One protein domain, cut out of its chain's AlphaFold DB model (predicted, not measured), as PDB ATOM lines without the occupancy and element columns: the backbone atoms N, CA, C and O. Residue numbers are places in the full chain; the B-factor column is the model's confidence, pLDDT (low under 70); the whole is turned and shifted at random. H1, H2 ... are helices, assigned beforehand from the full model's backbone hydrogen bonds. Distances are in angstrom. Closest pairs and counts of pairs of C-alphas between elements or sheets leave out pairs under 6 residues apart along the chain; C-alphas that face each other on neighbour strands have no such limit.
ATOM      1  N   ARG A 249     111.862 -27.920  37.397       38.81
ATOM      2  CA  ARG A 249     113.290 -28.083  37.096       38.81
ATOM      3  C   ARG A 249     113.956 -29.218  37.873       38.81
ATOM      4  O   ARG A 249     114.556 -30.073  37.240       38.81
ATOM      5  N   PHE A 250     113.850 -29.225  39.200       42.34
ATOM      6  CA  PHE A 250     114.507 -30.203  40.067       42.34
ATOM      7  C   PHE A 250     113.938 -31.599  39.851       42.34
ATOM      8  O   PHE A 250     114.702 -32.548  39.740       42.34
ATOM      9  N   LYS A 251     112.621 -31.716  39.648       43.03
ATOM     10  CA  LYS A 251     111.977 -32.998  39.331       43.03
ATOM     11  C   LYS A 251     112.421 -33.557  37.974       43.03
ATOM     12  O   LYS A 251     112.670 -34.751  37.839       43.03
ATOM     13  N   ILE A 252     112.565 -32.694  36.963       45.91
ATOM     14  CA  ILE A 252     113.097 -33.078  35.646       45.91
ATOM     15  C   ILE A 252     114.569 -33.487  35.775       45.91
ATOM     16  O   ILE A 252     114.944 -34.575  35.351       45.91
ATOM     17  N   GLU A 253     115.389 -32.649  36.397       46.03
ATOM     18  CA  GLU A 253     116.823 -32.874  36.596       46.03
ATOM     19  C   GLU A 253     117.099 -34.162  37.387       46.03
ATOM     20  O   GLU A 253     117.936 -34.966  36.983       46.03
ATOM     21  N   ARG A 254     116.318 -34.431  38.439       48.19
ATOM     22  CA  ARG A 254     116.375 -35.657  39.246       48.19
ATOM     23  C   ARG A 254     115.989 -36.898  38.441       48.19
ATOM     24  O   ARG A 254     116.751 -37.862  38.435       48.19
ATOM     25  N   ASN A 255     114.884 -36.854  37.693       43.84
ATOM     26  CA  ASN A 255     114.451 -37.970  36.843       43.84
ATOM     27  C   ASN A 255     115.468 -38.286  35.731       43.84
ATOM     28  O   ASN A 255     115.698 -39.450  35.410       43.84
ATOM     29  N   PHE A 256     116.115 -37.272  35.148       41.19
ATOM     30  CA  PHE A 256     117.154 -37.482  34.134       41.19
ATOM     31  C   PHE A 256     118.471 -37.991  34.737       41.19
ATOM     32  O   PHE A 256     119.078 -38.909  34.182       41.19
ATOM     33  N   ASN A 257     118.885 -37.465  35.892       46.31
ATOM     34  CA  ASN A 257     120.075 -37.934  36.605       46.31
ATOM     35  C   ASN A 257     119.938 -39.396  37.071       46.31
ATOM     36  O   ASN A 257     120.932 -40.122  37.069       46.31
ATOM     37  N   GLN A 258     118.722 -39.850  37.399       49.66
ATOM     38  CA  GLN A 258     118.433 -41.255  37.716       49.66
ATOM     39  C   GLN A 258     118.641 -42.192  36.516       49.66
ATOM     40  O   GLN A 258     119.156 -43.294  36.684       49.66
ATOM     41  N   ILE A 259     118.284 -41.761  35.303       45.28
ATOM     42  CA  ILE A 259     118.388 -42.599  34.095       45.28
ATOM     43  C   ILE A 259     119.827 -42.641  33.565       45.28
ATOM     44  O   ILE A 259     120.276 -43.669  33.059       45.28
ATOM     45  N   TYR A 260     120.568 -41.536  33.674       40.91
ATOM     46  CA  TYR A 260     121.823 -41.366  32.936       40.91
ATOM     47  C   TYR A 260     123.074 -41.106  33.793       40.91
ATOM     48  O   TYR A 260     124.140 -40.810  33.241       40.91
ATOM     49  N   LYS A 261     122.965 -41.306  35.113       42.03
ATOM     50  CA  LYS A 261     123.973 -41.005  36.146       42.03
ATOM     51  C   LYS A 261     124.172 -39.498  36.369       42.03
ATOM     52  O   LYS A 261     124.040 -38.682  35.454       42.03
ATOM     53  N   SER A 262     124.489 -39.131  37.613       43.59
ATOM     54  CA  SER A 262     124.723 -37.746  38.025       43.59
ATOM     55  C   SER A 262     125.824 -37.089  37.183       43.59
ATOM     56  O   SER A 262     126.835 -37.704  36.843       43.59
ATOM     57  N   GLY A 263     125.607 -35.828  36.808       50.44
ATOM     58  CA  GLY A 263     126.629 -34.995  36.170       50.44
ATOM     59  C   GLY A 263     126.648 -34.984  34.640       50.44
ATOM     60  O   GLY A 263     127.359 -34.165  34.085       50.44
ATOM     61  N   LYS A 264     125.862 -35.791  33.914       53.41
ATOM     62  CA  LYS A 264     125.814 -35.704  32.430       53.41
ATOM     63  C   LYS A 264     124.691 -34.809  31.883       53.41
ATOM     64  O   LYS A 264     124.688 -34.477  30.699       53.41
ATOM     65  N   PHE A 265     123.754 -34.403  32.744       61.62
ATOM     66  CA  PHE A 265     122.495 -33.726  32.390       61.62
ATOM     67  C   PHE A 265     122.380 -32.363  33.068       61.62
ATOM     68  O   PHE A 265     121.361 -32.000  33.648       61.62
ATOM     69  N   ARG A 266     123.473 -31.611  33.004       72.75
ATOM     70  CA  ARG A 266     123.557 -30.255  33.528       72.75
ATOM     71  C   ARG A 266     123.088 -29.251  32.471       72.75
ATOM     72  O   ARG A 266     123.360 -29.424  31.286       72.75
ATOM     73  N   TRP A 267     122.392 -28.216  32.926       75.06
ATOM     74  CA  TRP A 267     122.082 -27.014  32.147       75.06
ATOM     75  C   TRP A 267     123.165 -25.960  32.361       75.06
ATOM     76  O   TRP A 267     123.824 -25.974  33.405       75.06
ATOM     77  N   LEU A 268     123.303 -25.011  31.432       75.88
ATOM     78  CA  LEU A 268     124.179 -23.861  31.660       75.88
ATOM     79  C   LEU A 268     123.742 -23.111  32.925       75.88
ATOM     80  O   LEU A 268     122.550 -22.869  33.153       75.88
ATOM     81  N   TYR A 269     124.712 -22.749  33.762       80.94
ATOM     82  CA  TYR A 269     124.483 -21.779  34.820       80.94
ATOM     83  C   TYR A 269     124.360 -20.378  34.214       80.94
ATOM     84  O   TYR A 269     124.964 -20.105  33.177       80.94
ATOM     85  N   PRO A 270     123.639 -19.455  34.874       75.25
ATOM     86  CA  PRO A 270     123.403 -18.118  34.332       75.25
ATOM     87  C   PRO A 270     124.674 -17.357  33.923       75.25
ATOM     88  O   PRO A 270     124.674 -16.693  32.894       75.25
ATOM     89  N   GLY A 271     125.767 -17.474  34.690       74.06
ATOM     90  CA  GLY A 271     127.040 -16.825  34.349       74.06
ATOM     91  C   GLY A 271     127.711 -17.416  33.105       74.06
ATOM     92  O   GLY A 271     128.270 -16.684  32.296       74.06
ATOM     93  N   GLU A 272     127.601 -18.731  32.909       80.62
ATOM     94  CA  GLU A 272     128.124 -19.408  31.717       80.62
ATOM     95  C   GLU A 272     127.295 -19.060  30.488       80.62
ATOM     96  O   GLU A 272     127.842 -18.790  29.426       80.62
ATOM     97  N   GLU A 273     125.969 -19.041  30.637       80.06
ATOM     98  CA  GLU A 273     125.045 -18.654  29.576       80.06
ATOM     99  C   GLU A 273     125.325 -17.221  29.110       80.06
ATOM    100  O   GLU A 273     125.481 -16.997  27.911       80.06
ATOM    101  N   ALA A 274     125.492 -16.273  30.038       79.69
ATOM    102  CA  ALA A 274     125.853 -14.895  29.710       79.69
ATOM    103  C   ALA A 274     127.199 -14.805  28.966       79.69
ATOM    104  O   ALA A 274     127.277 -14.167  27.916       79.69
ATOM    105  N   ALA A 275     128.233 -15.499  29.455       85.31
ATOM    106  CA  ALA A 275     129.549 -15.521  28.817       85.31
ATOM    107  C   ALA A 275     129.501 -16.110  27.395       85.31
ATOM    108  O   ALA A 275     130.144 -15.592  26.480       85.31
ATOM    109  N   ILE A 276     128.720 -17.174  27.190       92.81
ATOM    110  CA  ILE A 276     128.514 -17.779  25.871       92.81
ATOM    111  C   ILE A 276     127.776 -16.819  24.936       92.81
ATOM    112  O   ILE A 276     128.198 -16.667  23.790       92.81
ATOM    113  N   LEU A 277     126.708 -16.167  25.399       89.19
ATOM    114  CA  LEU A 277     125.944 -15.215  24.586       89.19
ATOM    115  C   LEU A 277     126.813 -14.037  24.132       89.19
ATOM    116  O   LEU A 277     126.811 -13.702  22.950       89.19
ATOM    117  N   GLU A 278     127.616 -13.481  25.036       90.56
ATOM    118  CA  GLU A 278     128.578 -12.423  24.721       90.56
ATOM    119  C   GLU A 278     129.636 -12.898  23.705       90.56
ATOM    120  O   GLU A 278     130.005 -12.174  22.782       90.56
ATOM    121  N   GLY A 279     130.107 -14.144  23.832       92.50
ATOM    122  CA  GLY A 279     131.042 -14.743  22.874       92.50
ATOM    123  C   GLY A 279     130.427 -14.947  21.486       92.50
ATOM    124  O   GLY A 279     131.070 -14.663  20.476       92.50
ATOM    125  N   ILE A 280     129.163 -15.379  21.423       93.25
ATOM    126  CA  ILE A 280     128.408 -15.480  20.166       93.25
ATOM    127  C   ILE A 280     128.235 -14.093  19.538       93.25
ATOM    128  O   ILE A 280     128.462 -13.939  18.339       93.25
ATOM    129  N   GLU A 281     127.859 -13.083  20.323       91.94
ATOM    130  CA  GLU A 281     127.699 -11.707  19.844       91.94
ATOM    131  C   GLU A 281     129.007 -11.145  19.279       91.94
ATOM    132  O   GLU A 281     129.026 -10.631  18.159       91.94
ATOM    133  N   SER A 282     130.113 -11.308  20.007       92.12
ATOM    134  CA  SER A 282     131.447 -10.899  19.560       92.12
ATOM    135  C   SER A 282     131.832 -11.567  18.235       92.12
ATOM    136  O   SER A 282     132.195 -10.877  17.279       92.12
ATOM    137  N   PHE A 283     131.640 -12.886  18.117       93.75
ATOM    138  CA  PHE A 283     131.928 -13.621  16.883       93.75
ATOM    139  C   PHE A 283     131.048 -13.162  15.707       93.75
ATOM    140  O   PHE A 283     131.529 -13.015  14.583       93.75
ATOM    141  N   LEU A 284     129.760 -12.889  15.937       90.31
ATOM    142  CA  LEU A 284     128.861 -12.377  14.896       90.31
ATOM    143  C   LEU A 284     129.233 -10.945  14.474       90.31
ATOM    144  O   LEU A 284     129.144 -10.609  13.290       90.31
ATOM    145  N   ASN A 285     129.725 -10.120  15.399       88.06
ATOM    146  CA  ASN A 285     130.277  -8.805  15.075       88.06
ATOM    147  C   ASN A 285     131.545  -8.922  14.215       88.06
ATOM    148  O   ASN A 285     131.710  -8.151  13.268       88.06
ATOM    149  N   GLU A 286     132.407  -9.911  14.446       88.06
ATOM    150  CA  GLU A 286     133.520 -10.207  13.531       88.06
ATOM    151  C   GLU A 286     133.026 -10.686  12.157       88.06
ATOM    152  O   GLU A 286     133.524 -10.227  11.124       88.06
ATOM    153  N   CYS A 287     131.988 -11.529  12.123       86.50
ATOM    154  CA  CYS A 287     131.348 -11.967  10.878       86.50
ATOM    155  C   CYS A 287     130.786 -10.793  10.064       86.50
ATOM    156  O   CYS A 287     130.775 -10.864   8.836       86.50
ATOM    157  N   SER A 288     130.361  -9.703  10.713       82.44
ATOM    158  CA  SER A 288     129.914  -8.490  10.009       82.44
ATOM    159  C   SER A 288     131.030  -7.838   9.184       82.44
ATOM    160  O   SER A 288     130.767  -7.308   8.108       82.44
ATOM    161  N   LYS A 289     132.284  -7.936   9.648       84.06
ATOM    162  CA  LYS A 289     133.473  -7.444   8.937       84.06
ATOM    163  C   LYS A 289     133.968  -8.460   7.910       84.06
ATOM    164  O   LYS A 289     134.411  -8.084   6.828       84.06
ATOM    165  N   LYS A 290     133.899  -9.754   8.243       84.75
ATOM    166  CA  LYS A 290     134.384 -10.859   7.406       84.75
ATOM    167  C   LYS A 290     133.385 -12.013   7.377       84.75
ATOM    168  O   LYS A 290     133.488 -12.979   8.132       84.75
ATOM    169  N   ILE A 291     132.455 -11.953   6.429       82.25
ATOM    170  CA  ILE A 291     131.341 -12.909   6.342       82.25
ATOM    171  C   ILE A 291     131.787 -14.355   6.054       82.25
ATOM    172  O   ILE A 291     131.098 -15.302   6.427       82.25
ATOM    173  N   SER A 292     132.973 -14.552   5.461       82.44
ATOM    174  CA  SER A 292     133.526 -15.884   5.179       82.44
ATOM    175  C   SER A 292     133.749 -16.730   6.441       82.44
ATOM    176  O   SER A 292     133.870 -17.947   6.336       82.44
ATOM    177  N   LEU A 293     133.793 -16.118   7.631       84.94
ATOM    178  CA  LEU A 293     133.880 -16.832   8.912       84.94
ATOM    179  C   LEU A 293     132.661 -17.735   9.164       84.94
ATOM    180  O   LEU A 293     132.799 -18.797   9.768       84.94
ATOM    181  N   LEU A 294     131.488 -17.386   8.619       83.81
ATOM    182  CA  LEU A 294     130.282 -18.219   8.703       83.81
ATOM    183  C   LEU A 294     130.360 -19.500   7.859       83.81
ATOM    184  O   LEU A 294     129.482 -20.349   7.973       83.81
ATOM    185  N   MET A 295     131.397 -19.677   7.031       82.44
ATOM    186  CA  MET A 295     131.616 -20.923   6.284       82.44
ATOM    187  C   MET A 295     132.213 -22.039   7.148       82.44
ATOM    188  O   MET A 295     132.303 -23.190   6.719       82.44
ATOM    189  N   MET A 296     132.618 -21.724   8.377       85.62
ATOM    190  CA  MET A 296     133.061 -22.724   9.338       85.62
ATOM    191  C   MET A 296     131.885 -23.591   9.808       85.62
ATOM    192  O   MET A 296     130.765 -23.124   9.990       85.62
ATOM    193  N   SER A 297     132.148 -24.870  10.085       86.38
ATOM    194  CA  SER A 297     131.149 -25.741  10.713       86.38
ATOM    195  C   SER A 297     130.760 -25.213  12.098       86.38
ATOM    196  O   SER A 297     131.652 -24.844  12.866       86.38
ATOM    197  N   ILE A 298     129.480 -25.310  12.469       86.88
ATOM    198  CA  ILE A 298     128.961 -24.876  13.781       86.88
ATOM    199  C   ILE A 298     129.792 -25.437  14.934       86.88
ATOM    200  O   ILE A 298     130.172 -24.698  15.827       86.88
ATOM    201  N   GLN A 299     130.155 -26.722  14.893       88.44
ATOM    202  CA  GLN A 299     130.967 -27.346  15.943       88.44
ATOM    203  C   GLN A 299     132.318 -26.643  16.146       88.44
ATOM    204  O   GLN A 299     132.740 -26.445  17.283       88.44
ATOM    205  N   LYS A 300     132.980 -26.223  15.058       90.94
ATOM    206  CA  LYS A 300     134.229 -25.447  15.125       90.94
ATOM    207  C   LYS A 300     133.989 -24.057  15.709       90.94
ATOM    208  O   LYS A 300     134.767 -23.634  16.555       90.94
ATOM    209  N   ILE A 301     132.916 -23.383  15.298       90.75
ATOM    210  CA  ILE A 301     132.549 -22.056  15.817       90.75
ATOM    211  C   ILE A 301     132.276 -22.129  17.323       90.75
ATOM    212  O   ILE A 301     132.876 -21.395  18.100       90.75
ATOM    213  N   LEU A 302     131.433 -23.071  17.756       92.81
ATOM    214  CA  LEU A 302     131.113 -23.253  19.171       92.81
ATOM    215  C   LEU A 302     132.353 -23.612  19.988       92.81
ATOM    216  O   LEU A 302     132.532 -23.084  21.082       92.81
ATOM    217  N   LYS A 303     133.239 -24.462  19.453       93.75
ATOM    218  CA  LYS A 303     134.508 -24.787  20.109       93.75
ATOM    219  C   LYS A 303     135.373 -23.541  20.313       93.75
ATOM    220  O   LYS A 303     135.916 -23.381  21.402       93.75
ATOM    221  N   LEU A 304     135.477 -22.663  19.312       93.75
ATOM    222  CA  LEU A 304     136.220 -21.403  19.433       93.75
ATOM    223  C   LEU A 304     135.631 -20.507  20.524       93.75
ATOM    224  O   LEU A 304     136.369 -20.085  21.408       93.75
ATOM    225  N   ILE A 305     134.312 -20.296  20.514       93.56
ATOM    226  CA  ILE A 305     133.617 -19.459  21.505       93.56
ATOM    227  C   ILE A 305     133.828 -19.999  22.929       93.56
ATOM    228  O   ILE A 305     134.189 -19.251  23.835       93.56
ATOM    229  N   ILE A 306     133.654 -21.309  23.125       93.25
ATOM    230  CA  ILE A 306     133.824 -21.960  24.434       93.25
ATOM    231  C   ILE A 306     135.271 -21.843  24.930       93.25
ATOM    232  O   ILE A 306     135.490 -21.569  26.109       93.25
ATOM    233  N   THR A 307     136.249 -22.010  24.035       93.06
ATOM    234  CA  THR A 307     137.680 -21.902  24.373       93.06
ATOM    235  C   THR A 307     138.057 -20.457  24.718       93.06
ATOM    236  O   THR A 307     138.733 -20.206  25.711       93.06
ATOM    237  N   GLN A 308     137.563 -19.470  23.963       92.25
ATOM    238  CA  GLN A 308     137.791 -18.049  24.257       92.25
ATOM    239  C   GLN A 308     137.244 -17.642  25.630       92.25
ATOM    240  O   GLN A 308     137.863 -16.842  26.332       92.25
ATOM    241  N   LYS A 309     136.103 -18.213  26.032       91.06
ATOM    242  CA  LYS A 309     135.486 -17.965  27.342       91.06
ATOM    243  C   LYS A 309     136.024 -18.870  28.460       91.06
ATOM    244  O   LYS A 309     135.586 -18.707  29.594       91.06
ATOM    245  N   ARG A 310     136.991 -19.759  28.178       92.50
ATOM    246  CA  ARG A 310     137.609 -20.700  29.140       92.50
ATOM    247  C   ARG A 310     136.593 -21.630  29.823       92.50
ATOM    248  O   ARG A 310     136.616 -21.821  31.040       92.50
ATOM    249  N   LEU A 311     135.646 -22.157  29.041       91.50
ATOM    250  CA  LEU A 311     134.561 -23.032  29.510       91.50
ATOM    251  C   LEU A 311     134.657 -24.451  28.919       91.50
ATOM    252  O   LEU A 311     133.643 -25.109  28.686       91.50
ATOM    253  N   GLU A 312     135.862 -24.949  28.649       93.19
ATOM    254  CA  GLU A 312     136.108 -26.208  27.930       93.19
ATOM    255  C   GLU A 312     135.516 -27.433  28.636       93.19
ATOM    256  O   GLU A 312     135.136 -28.408  27.987       93.19
ATOM    257  N   TYR A 313     135.349 -27.382  29.958       85.56
ATOM    258  CA  TYR A 313     134.670 -28.449  30.693       85.56
ATOM    259  C   TYR A 313     133.230 -28.676  30.208       85.56
ATOM    260  O   TYR A 313     132.715 -29.784  30.370       85.56
ATOM    261  N   LEU A 314     132.584 -27.683  29.574       86.62
ATOM    262  CA  LEU A 314     131.239 -27.809  29.003       86.62
ATOM    263  C   LEU A 314     131.157 -28.852  27.883       86.62
ATOM    264  O   LEU A 314     130.080 -29.414  27.672       86.62
ATOM    265  N   PHE A 315     132.276 -29.196  27.234       85.25
ATOM    266  CA  PHE A 315     132.314 -30.275  26.240       85.25
ATOM    267  C   PHE A 315     131.911 -31.636  26.825       85.25
ATOM    268  O   PHE A 315     131.381 -32.481  26.104       85.25
ATOM    269  N   ASN A 316     132.081 -31.827  28.135       81.88
ATOM    270  CA  ASN A 316     131.696 -33.056  28.829       81.88
ATOM    271  C   ASN A 316     130.185 -33.142  29.121       81.88
ATOM    272  O   ASN A 316     129.715 -34.176  29.599       81.88
ATOM    273  N   TYR A 317     129.416 -32.084  28.827       81.38
ATOM    274  CA  TYR A 317     127.990 -31.973  29.140       81.38
ATOM    275  C   TYR A 317     127.155 -31.824  27.853       81.38
ATOM    276  O   TYR A 317     126.953 -30.712  27.354       81.38
ATOM    277  N   PRO A 318     126.602 -32.926  27.308       77.25
ATOM    278  CA  PRO A 318     125.877 -32.908  26.035       77.25
ATOM    279  C   PRO A 318     124.668 -31.967  25.998       77.25
ATOM    280  O   PRO A 318     124.352 -31.411  24.947       77.25
ATOM    281  N   ILE A 319     123.977 -31.780  27.128       78.50
ATOM    282  CA  ILE A 319     122.829 -30.864  27.209       78.50
ATOM    283  C   ILE A 319     123.276 -29.408  27.113       78.50
ATOM    284  O   ILE A 319     122.694 -28.669  26.320       78.50
ATOM    285  N   CYS A 320     124.329 -29.015  27.835       83.25
ATOM    286  CA  CYS A 320     124.923 -27.686  27.694       83.25
ATOM    287  C   CYS A 320     125.306 -27.423  26.236       83.25
ATOM    288  O   CYS A 320     124.911 -26.405  25.682       83.25
ATOM    289  N   MET A 321     125.974 -28.371  25.571       85.56
ATOM    290  CA  MET A 321     126.357 -28.207  24.163       85.56
ATOM    291  C   MET A 321     125.155 -28.004  23.231       85.56
ATOM    292  O   MET A 321     125.205 -27.147  22.349       85.56
ATOM    293  N   LYS A 322     124.046 -28.724  23.453       79.44
ATOM    294  CA  LYS A 322     122.795 -28.505  22.705       79.44
ATOM    295  C   LYS A 322     122.159 -27.144  23.006       79.44
ATOM    296  O   LYS A 322     121.604 -26.526  22.100       79.44
ATOM    297  N   GLN A 323     122.232 -26.676  24.251       81.31
ATOM    298  CA  GLN A 323     121.745 -25.350  24.639       81.31
ATOM    299  C   GLN A 323     122.563 -24.247  23.949       81.31
ATOM    300  O   GLN A 323     121.985 -23.348  23.341       81.31
ATOM    301  N   ILE A 324     123.893 -24.361  23.952       87.81
ATOM    302  CA  ILE A 324     124.804 -23.442  23.251       87.81
ATOM    303  C   ILE A 324     124.498 -23.419  21.745       87.81
ATOM    304  O   ILE A 324     124.388 -22.347  21.151       87.81
ATOM    305  N   GLU A 325     124.301 -24.587  21.125       85.50
ATOM    306  CA  GLU A 325     123.934 -24.680  19.707       85.50
ATOM    307  C   GLU A 325     122.599 -23.979  19.404       85.50
ATOM    308  O   GLU A 325     122.461 -23.320  18.371       85.50
ATOM    309  N   ALA A 326     121.619 -24.083  20.306       78.88
ATOM    310  CA  ALA A 326     120.344 -23.386  20.168       78.88
ATOM    311  C   ALA A 326     120.513 -21.860  20.253       78.88
ATOM    312  O   ALA A 326     119.985 -21.153  19.392       78.88
ATOM    313  N   HIS A 327     121.284 -21.353  21.223       83.50
ATOM    314  CA  HIS A 327     121.593 -19.920  21.326       83.50
ATOM    315  C   HIS A 327     122.286 -19.399  20.064       83.50
ATOM    316  O   HIS A 327     121.858 -18.388  19.506       83.50
ATOM    317  N   TRP A 328     123.282 -20.135  19.561       89.25
ATOM    318  CA  TRP A 328     123.951 -19.811  18.300       89.25
ATOM    319  C   TRP A 328     122.950 -19.694  17.154       89.25
ATOM    320  O   TRP A 328     122.901 -18.671  16.477       89.25
ATOM    321  N   LYS A 329     122.108 -20.713  16.958       82.19
ATOM    322  CA  LYS A 329     121.125 -20.743  15.869       82.19
ATOM    323  C   LYS A 329     120.150 -19.568  15.936       82.19
ATOM    324  O   LYS A 329     119.855 -18.984  14.895       82.19
ATOM    325  N   ILE A 330     119.680 -19.191  17.124       78.25
ATOM    326  CA  ILE A 330     118.813 -18.015  17.309       78.25
ATOM    327  C   ILE A 330     119.561 -16.738  16.903       78.25
ATOM    328  O   ILE A 330     119.102 -16.009  16.021       78.25
ATOM    329  N   MET A 331     120.729 -16.485  17.497       85.06
ATOM    330  CA  MET A 331     121.475 -15.239  17.292       85.06
ATOM    331  C   MET A 331     122.009 -15.102  15.864       85.06
ATOM    332  O   MET A 331     121.889 -14.036  15.266       85.06
ATOM    333  N   ALA A 332     122.523 -16.182  15.276       85.38
ATOM    334  CA  ALA A 332     122.985 -16.204  13.892       85.38
ATOM    335  C   ALA A 332     121.834 -15.960  12.903       85.38
ATOM    336  O   ALA A 332     122.018 -15.283  11.891       85.38
ATOM    337  N   THR A 333     120.629 -16.463  13.199       80.50
ATOM    338  CA  THR A 333     119.441 -16.203  12.369       80.50
ATOM    339  C   THR A 333     119.015 -14.739  12.462       80.50
ATOM    340  O   THR A 333     118.775 -14.113  11.432       80.50
ATOM    341  N   LEU A 334     118.995 -14.157  13.667       78.69
ATOM    342  CA  LEU A 334     118.736 -12.723  13.853       78.69
ATOM    343  C   LEU A 334     119.784 -11.861  13.137       78.69
ATOM    344  O   LEU A 334     119.434 -10.883  12.477       78.69
ATOM    345  N   PHE A 335     121.059 -12.243  13.217       84.44
ATOM    346  CA  PHE A 335     122.143 -11.590  12.490       84.44
ATOM    347  C   PHE A 335     121.911 -11.636  10.976       84.44
ATOM    348  O   PHE A 335     121.950 -10.594  10.325       84.44
ATOM    349  N   LYS A 336     121.598 -12.814  10.418       81.31
ATOM    350  CA  LYS A 336     121.276 -12.972   8.993       81.31
ATOM    351  C   LYS A 336     120.146 -12.035   8.568       81.31
ATOM    352  O   LYS A 336     120.292 -11.328   7.577       81.31
ATOM    353  N   LEU A 337     119.048 -12.006   9.320       75.25
ATOM    354  CA  LEU A 337     117.892 -11.157   9.018       75.25
ATOM    355  C   LEU A 337     118.257  -9.665   9.036       75.25
ATOM    356  O   LEU A 337     117.895  -8.931   8.119       75.25
ATOM    357  N   LYS A 338     119.041  -9.219  10.026       77.44
ATOM    358  CA  LYS A 338     119.547  -7.837  10.080       77.44
ATOM    359  C   LYS A 338     120.421  -7.497   8.870       77.44
ATOM    360  O   LYS A 338     120.274  -6.423   8.297       77.44
ATOM    361  N   GLN A 339     121.298  -8.410   8.453       72.88
ATOM    362  CA  GLN A 339     122.181  -8.199   7.300       72.88
ATOM    363  C   GLN A 339     121.414  -8.145   5.972       72.88
ATOM    364  O   GLN A 339     121.725  -7.311   5.123       72.88
ATOM    365  N   GLN A 340     120.368  -8.964   5.816       68.31
ATOM    366  CA  GLN A 340     119.480  -8.921   4.647       68.31
ATOM    367  C   GLN A 340     118.746  -7.577   4.515       68.31
ATOM    368  O   GLN A 340     118.514  -7.124   3.398       68.31
ATOM    369  N   ASN A 341     118.427  -6.927   5.636       63.53
ATOM    370  CA  ASN A 341     117.793  -5.608   5.636       63.53
ATOM    371  C   ASN A 341     118.781  -4.468   5.342       63.53
ATOM    372  O   ASN A 341     118.369  -3.422   4.847       63.53
ATOM    373  N   HIS A 342     120.070  -4.643   5.652       58.66
ATOM    374  CA  HIS A 342     121.050  -3.559   5.583       58.66
ATOM    375  C   HIS A 342     121.742  -3.410   4.222       58.66
ATOM    376  O   HIS A 342     122.036  -2.277   3.842       58.66
ATOM    377  N   ILE A 343     122.046  -4.485   3.482       51.06
ATOM    378  CA  ILE A 343     122.860  -4.369   2.257       51.06
ATOM    379  C   ILE A 343     122.513  -5.461   1.234       51.06
ATOM    380  O   ILE A 343     122.980  -6.591   1.327       51.06
ATOM    381  N   TYR A 344     121.835  -5.067   0.155       46.91
ATOM    382  CA  TYR A 344     121.965  -5.706  -1.159       46.91
ATOM    383  C   TYR A 344     122.478  -4.671  -2.171       46.91
ATOM    384  O   TYR A 344     121.761  -4.268  -3.080       46.91
ATOM    385  N   LYS A 345     123.721  -4.196  -1.999       48.72
ATOM    386  CA  LYS A 345     124.420  -3.394  -3.026       48.72
ATOM    387  C   LYS A 345     125.642  -4.086  -3.648       48.72
ATOM    388  O   LYS A 345     126.078  -3.651  -4.703       48.72
ATOM    389  N   ASN A 346     126.141  -5.193  -3.083       55.94
ATOM    390  CA  ASN A 346     127.295  -5.922  -3.628       55.94
ATOM    391  C   ASN A 346     126.922  -7.343  -4.094       55.94
ATOM    392  O   ASN A 346     126.428  -8.168  -3.329       55.94
ATOM    393  N   GLN A 347     127.187  -7.658  -5.367       54.59
ATOM    394  CA  GLN A 347     126.885  -8.971  -5.962       54.59
ATOM    395  C   GLN A 347     127.754 -10.109  -5.387       54.59
ATOM    396  O   GLN A 347     127.284 -11.239  -5.251       54.59
ATOM    397  N   VAL A 348     128.996  -9.813  -4.979       56.62
ATOM    398  CA  VAL A 348     129.937 -10.794  -4.400       56.62
ATOM    399  C   VAL A 348     129.459 -11.299  -3.034       56.62
ATOM    400  O   VAL A 348     129.490 -12.502  -2.771       56.62
ATOM    401  N   THR A 349     128.930 -10.410  -2.187       62.72
ATOM    402  CA  THR A 349     128.354 -10.794  -0.890       62.72
ATOM    403  C   THR A 349     127.110 -11.664  -1.062       62.72
ATOM    404  O   THR A 349     126.892 -12.571  -0.267       62.72
ATOM    405  N   ASN A 350     126.343 -11.478  -2.142       66.38
ATOM    406  CA  ASN A 350     125.133 -12.265  -2.401       66.38
ATOM    407  C   ASN A 350     125.428 -13.720  -2.758       66.38
ATOM    408  O   ASN A 350     124.697 -14.608  -2.322       66.38
ATOM    409  N   LYS A 351     126.487 -13.983  -3.538       72.25
ATOM    410  CA  LYS A 351     126.901 -15.357  -3.852       72.25
ATOM    411  C   LYS A 351     127.340 -16.090  -2.583       72.25
ATOM    412  O   LYS A 351     126.823 -17.159  -2.290       72.25
ATOM    413  N   LEU A 352     128.181 -15.449  -1.775       71.75
ATOM    414  CA  LEU A 352     128.660 -16.025  -0.521       71.75
ATOM    415  C   LEU A 352     127.519 -16.269   0.480       71.75
ATOM    416  O   LEU A 352     127.475 -17.311   1.122       71.75
ATOM    417  N   TRP A 353     126.536 -15.368   0.567       73.56
ATOM    418  CA  TRP A 353     125.331 -15.596   1.373       73.56
ATOM    419  C   TRP A 353     124.490 -16.778   0.887       73.56
ATOM    420  O   TRP A 353     123.954 -17.513   1.719       73.56
ATOM    421  N   LYS A 354     124.386 -16.991  -0.432       74.19
ATOM    422  CA  LYS A 354     123.730 -18.182  -0.996       74.19
ATOM    423  C   LYS A 354     124.487 -19.459  -0.623       74.19
ATOM    424  O   LYS A 354     123.846 -20.424  -0.215       74.19
ATOM    425  N   ASP A 355     125.817 -19.431  -0.665       75.31
ATOM    426  CA  ASP A 355     126.664 -20.568  -0.284       75.31
ATOM    427  C   ASP A 355     126.544 -20.883   1.221       75.31
ATOM    428  O   ASP A 355     126.351 -22.037   1.610       75.31
ATOM    429  N   ILE A 356     126.542 -19.859   2.085       73.31
ATOM    430  CA  ILE A 356     126.287 -20.019   3.530       73.31
ATOM    431  C   ILE A 356     124.869 -20.557   3.767       73.31
ATOM    432  O   ILE A 356     124.674 -21.449   4.591       73.31
ATOM    433  N   GLN A 357     123.865 -20.078   3.032       69.94
ATOM    434  CA  GLN A 357     122.484 -20.543   3.176       69.94
ATOM    435  C   GLN A 357     122.273 -21.985   2.695       69.94
ATOM    436  O   GLN A 357     121.418 -22.685   3.243       69.94
ATOM    437  N   ALA A 358     123.058 -22.453   1.723       69.69
ATOM    438  CA  ALA A 358     123.056 -23.854   1.310       69.69
ATOM    439  C   ALA A 358     123.523 -24.789   2.444       69.69
ATOM    440  O   ALA A 358     123.102 -25.948   2.506       69.69
ATOM    441  N   SER A 359     124.318 -24.281   3.395       65.81
ATOM    442  CA  SER A 359     124.646 -24.996   4.630       65.81
ATOM    443  C   SER A 359     123.435 -25.008   5.584       65.81
ATOM    444  O   SER A 359     123.281 -24.191   6.490       65.81
ATOM    445  N   LYS A 360     122.521 -25.967   5.363       59.44
ATOM    446  CA  LYS A 360     121.216 -26.117   6.055       59.44
ATOM    447  C   LYS A 360     121.270 -26.184   7.589       59.44
ATOM    448  O   LYS A 360     120.231 -26.221   8.237       59.44
ATOM    449  N   THR A 361     122.453 -26.268   8.186       69.25
ATOM    450  CA  THR A 361     122.626 -26.464   9.627       69.25
ATOM    451  C   THR A 361     122.844 -25.159  10.389       69.25
ATOM    452  O   THR A 361     122.561 -25.131  11.587       69.25
ATOM    453  N   LEU A 362     123.333 -24.101   9.729       69.88
ATOM    454  CA  LEU A 362     123.902 -22.919  10.393       69.88
ATOM    455  C   LEU A 362     122.853 -21.969  10.985       69.88
ATOM    456  O   LEU A 362     123.109 -21.319  11.998       69.88
ATOM    457  N   PHE A 363     121.675 -21.921  10.366       78.12
ATOM    458  CA  PHE A 363     120.564 -21.055  10.746       78.12
ATOM    459  C   PHE A 363     119.323 -21.874  11.096       78.12
ATOM    460  O   PHE A 363     119.200 -23.044  10.727       78.12
ATOM    461  N   LEU A 364     118.380 -21.240  11.788       68.50
ATOM    462  CA  LEU A 364     117.032 -21.776  11.915       68.50
ATOM    463  C   LEU A 364     116.317 -21.637  10.574       68.50
ATOM    464  O   LEU A 364     116.307 -20.567   9.968       68.50
ATOM    465  N   ASP A 365     115.688 -22.721  10.135       67.31
ATOM    466  CA  ASP A 365     114.749 -22.662   9.025       67.31
ATOM    467  C   ASP A 365     113.432 -22.057   9.524       67.31
ATOM    468  O   ASP A 365     112.687 -22.673  10.293       67.31
ATOM    469  N   LEU A 366     113.186 -20.810   9.118       64.19
ATOM    470  CA  LEU A 366     112.008 -20.035   9.501       64.19
ATOM    471  C   LEU A 366     110.753 -20.406   8.695       64.19
ATOM    472  O   LEU A 366     109.655 -19.968   9.055       64.19
ATOM    473  N   ASN A 367     110.899 -21.210   7.637       63.09
ATOM    474  CA  ASN A 367     109.789 -21.686   6.808       63.09
ATOM    475  C   ASN A 367     109.149 -22.960   7.380       63.09
ATOM    476  O   ASN A 367     108.065 -23.353   6.963       63.09
ATOM    477  N   LEU A 368     109.786 -23.593   8.369       59.84
ATOM    478  CA  LEU A 368     109.192 -24.694   9.118       59.84
ATOM    479  C   LEU A 368     108.176 -24.143  10.126       59.84
ATOM    480  O   LEU A 368     108.523 -23.820  11.264       59.84
ATOM    481  N   GLU A 369     106.908 -24.085   9.721       50.75
ATOM    482  CA  GLU A 369     105.777 -23.608  10.539       50.75
ATOM    483  C   GLU A 369     105.629 -24.356  11.878       50.75
ATOM    484  O   GLU A 369     105.155 -23.799  12.864       50.75
ATOM    485  N   ASN A 370     106.136 -25.589  11.960       53.28
ATOM    486  CA  ASN A 370     106.089 -26.415  13.169       53.28
ATOM    487  C   ASN A 370     107.242 -26.171  14.162       53.28
ATOM    488  O   ASN A 370     107.285 -26.804  15.222       53.28
ATOM    489  N   ASN A 371     108.199 -25.288  13.856       58.28
ATOM    490  CA  ASN A 371     109.332 -25.036  14.743       58.28
ATOM    491  C   ASN A 371     109.051 -23.859  15.692       58.28
ATOM    492  O   ASN A 371     109.123 -22.693  15.310       58.28
ATOM    493  N   LYS A 372     108.796 -24.154  16.973       57.62
ATOM    494  CA  LYS A 372     108.532 -23.133  18.009       57.62
ATOM    495  C   LYS A 372     109.658 -22.098  18.154       57.62
ATOM    496  O   LYS A 372     109.379 -20.950  18.483       57.62
ATOM    497  N   LEU A 373     110.909 -22.474  17.867       53.22
ATOM    498  CA  LEU A 373     112.045 -21.541  17.842       53.22
ATOM    499  C   LEU A 373     111.951 -20.549  16.677       53.22
ATOM    500  O   LEU A 373     112.292 -19.384  16.845       53.22
ATOM    501  N   ALA A 374     111.460 -20.989  15.516       56.56
ATOM    502  CA  ALA A 374     111.226 -20.104  14.379       56.56
ATOM    503  C   ALA A 374     110.105 -19.099  14.672       56.56
ATOM    504  O   ALA A 374     110.246 -17.924  14.346       56.56
ATOM    505  N   LEU A 375     109.029 -19.536  15.338       57.16
ATOM    506  CA  LEU A 375     107.946 -18.649  15.782       57.16
ATOM    507  C   LEU A 375     108.443 -17.590  16.777       57.16
ATOM    508  O   LEU A 375     108.135 -16.416  16.612       57.16
ATOM    509  N   PHE A 376     109.261 -17.984  17.757       55.69
ATOM    510  CA  PHE A 376     109.873 -17.050  18.707       55.69
ATOM    511  C   PHE A 376     110.765 -16.012  18.008       55.69
ATOM    512  O   PHE A 376     110.661 -14.820  18.278       55.69
ATOM    513  N   VAL A 377     111.607 -16.444  17.063       58.72
ATOM    514  CA  VAL A 377     112.449 -15.518  16.291       58.72
ATOM    515  C   VAL A 377     111.606 -14.559  15.449       58.72
ATOM    516  O   VAL A 377     111.941 -13.381  15.407       58.72
ATOM    517  N   LYS A 378     110.504 -15.017  14.836       63.03
ATOM    518  CA  LYS A 378     109.560 -14.145  14.109       63.03
ATOM    519  C   LYS A 378     108.911 -13.102  15.025       63.03
ATOM    520  O   LYS A 378     108.772 -11.953  14.629       63.03
ATOM    521  N   GLN A 379     108.560 -13.474  16.258       63.81
ATOM    522  CA  GLN A 379     108.012 -12.536  17.245       63.81
ATOM    523  C   GLN A 379     109.018 -11.457  17.660       63.81
ATOM    524  O   GLN A 379     108.615 -10.322  17.850       63.81
ATOM    525  N   LEU A 380     110.315 -11.773  17.733       58.16
ATOM    526  CA  LEU A 380     111.371 -10.792  18.032       58.16
ATOM    527  C   LEU A 380     111.630  -9.776  16.901       58.16
ATOM    528  O   LEU A 380     112.447  -8.873  17.078       58.16
ATOM    529  N   GLN A 381     111.014  -9.946  15.726       54.47
ATOM    530  CA  GLN A 381     111.132  -9.003  14.607       54.47
ATOM    531  C   GLN A 381     110.114  -7.856  14.672       54.47
ATOM    532  O   GLN A 381     110.319  -6.851  13.989       54.47
TER     533      GLN A 381
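AT A GLANCE: This is residues 249 to 381 of the 382 residues of an uncharacterized protein of Paramecium tetraurelia (UniProt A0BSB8). The long helix H6 runs through the middle, with H2 and H4 packed across one side of it and H8 on the opposite side. After a turn, residues 341 to 348, that sticks out, H7 folds back near the last part of H6 and meets H3, while H1 lies off towards the other end of H6 and touches no helix. The 133 printed residues include eight named helices, H1 to H8 in chain order, and no named strand: all helix. The whole is only just compact, close to loose, with a radius of gyration of the C-alphas of 16.6 A, and elongated, spanning 55 by 34 by 23 A.

IN THESE COORDINATES: H1, residues 249 to 260, begins at C-alpha 249 (113.290, -28.083, 37.096). H2 is residues 270 to 289, 29.3 A long; H3 291 to 295; H4 298 to 308, 15.3 A; H5 312 to 316. H6, residues 318 to 342, is 36.1 A long; H7 is 347 to 358, 17.0 A. H8, residues 372 to 379, ends at C-alpha 379 (108.012, -12.536, 17.245).

HOW THE PARTS SIT: H6 is the hub. Its residues 324 to 335 touch H2, the same way at a tilt of 36 degrees, only just steep; the closest C-alphas, Ile 280 and Trp 328, are 6.5 A apart. H4 touches H6 about perpendicular, at 77 degrees, with C-alphas 302 and 325 closest at 7.3 A. H8 only just touches H6, with 3 pairs of C-alphas within 8 A. H5 and H6 touch only at the corner. H3 touches H7, C-alphas 295 and 356 being 6.1 A apart. Every O i to N i+4 pair is within hydrogen-bond range in H1, H4, H6, H7 and H8, against 15 of 16 in H2 and 0 of 1 in H3 and in H5, which each have 2 of 2 O i to N i+3 pairs within range.

THE WHOLE: The farthest C-alphas, Gln 258 and Lys 345, are 55.9 A apart. The printed part has no cut; H7 to H8 is the long link. Residues 341 to 348 stand free. Residues 249 to 265, 340 to 350, 357 to 362 and 364 to 381 include the 52 with pLDDT under 70.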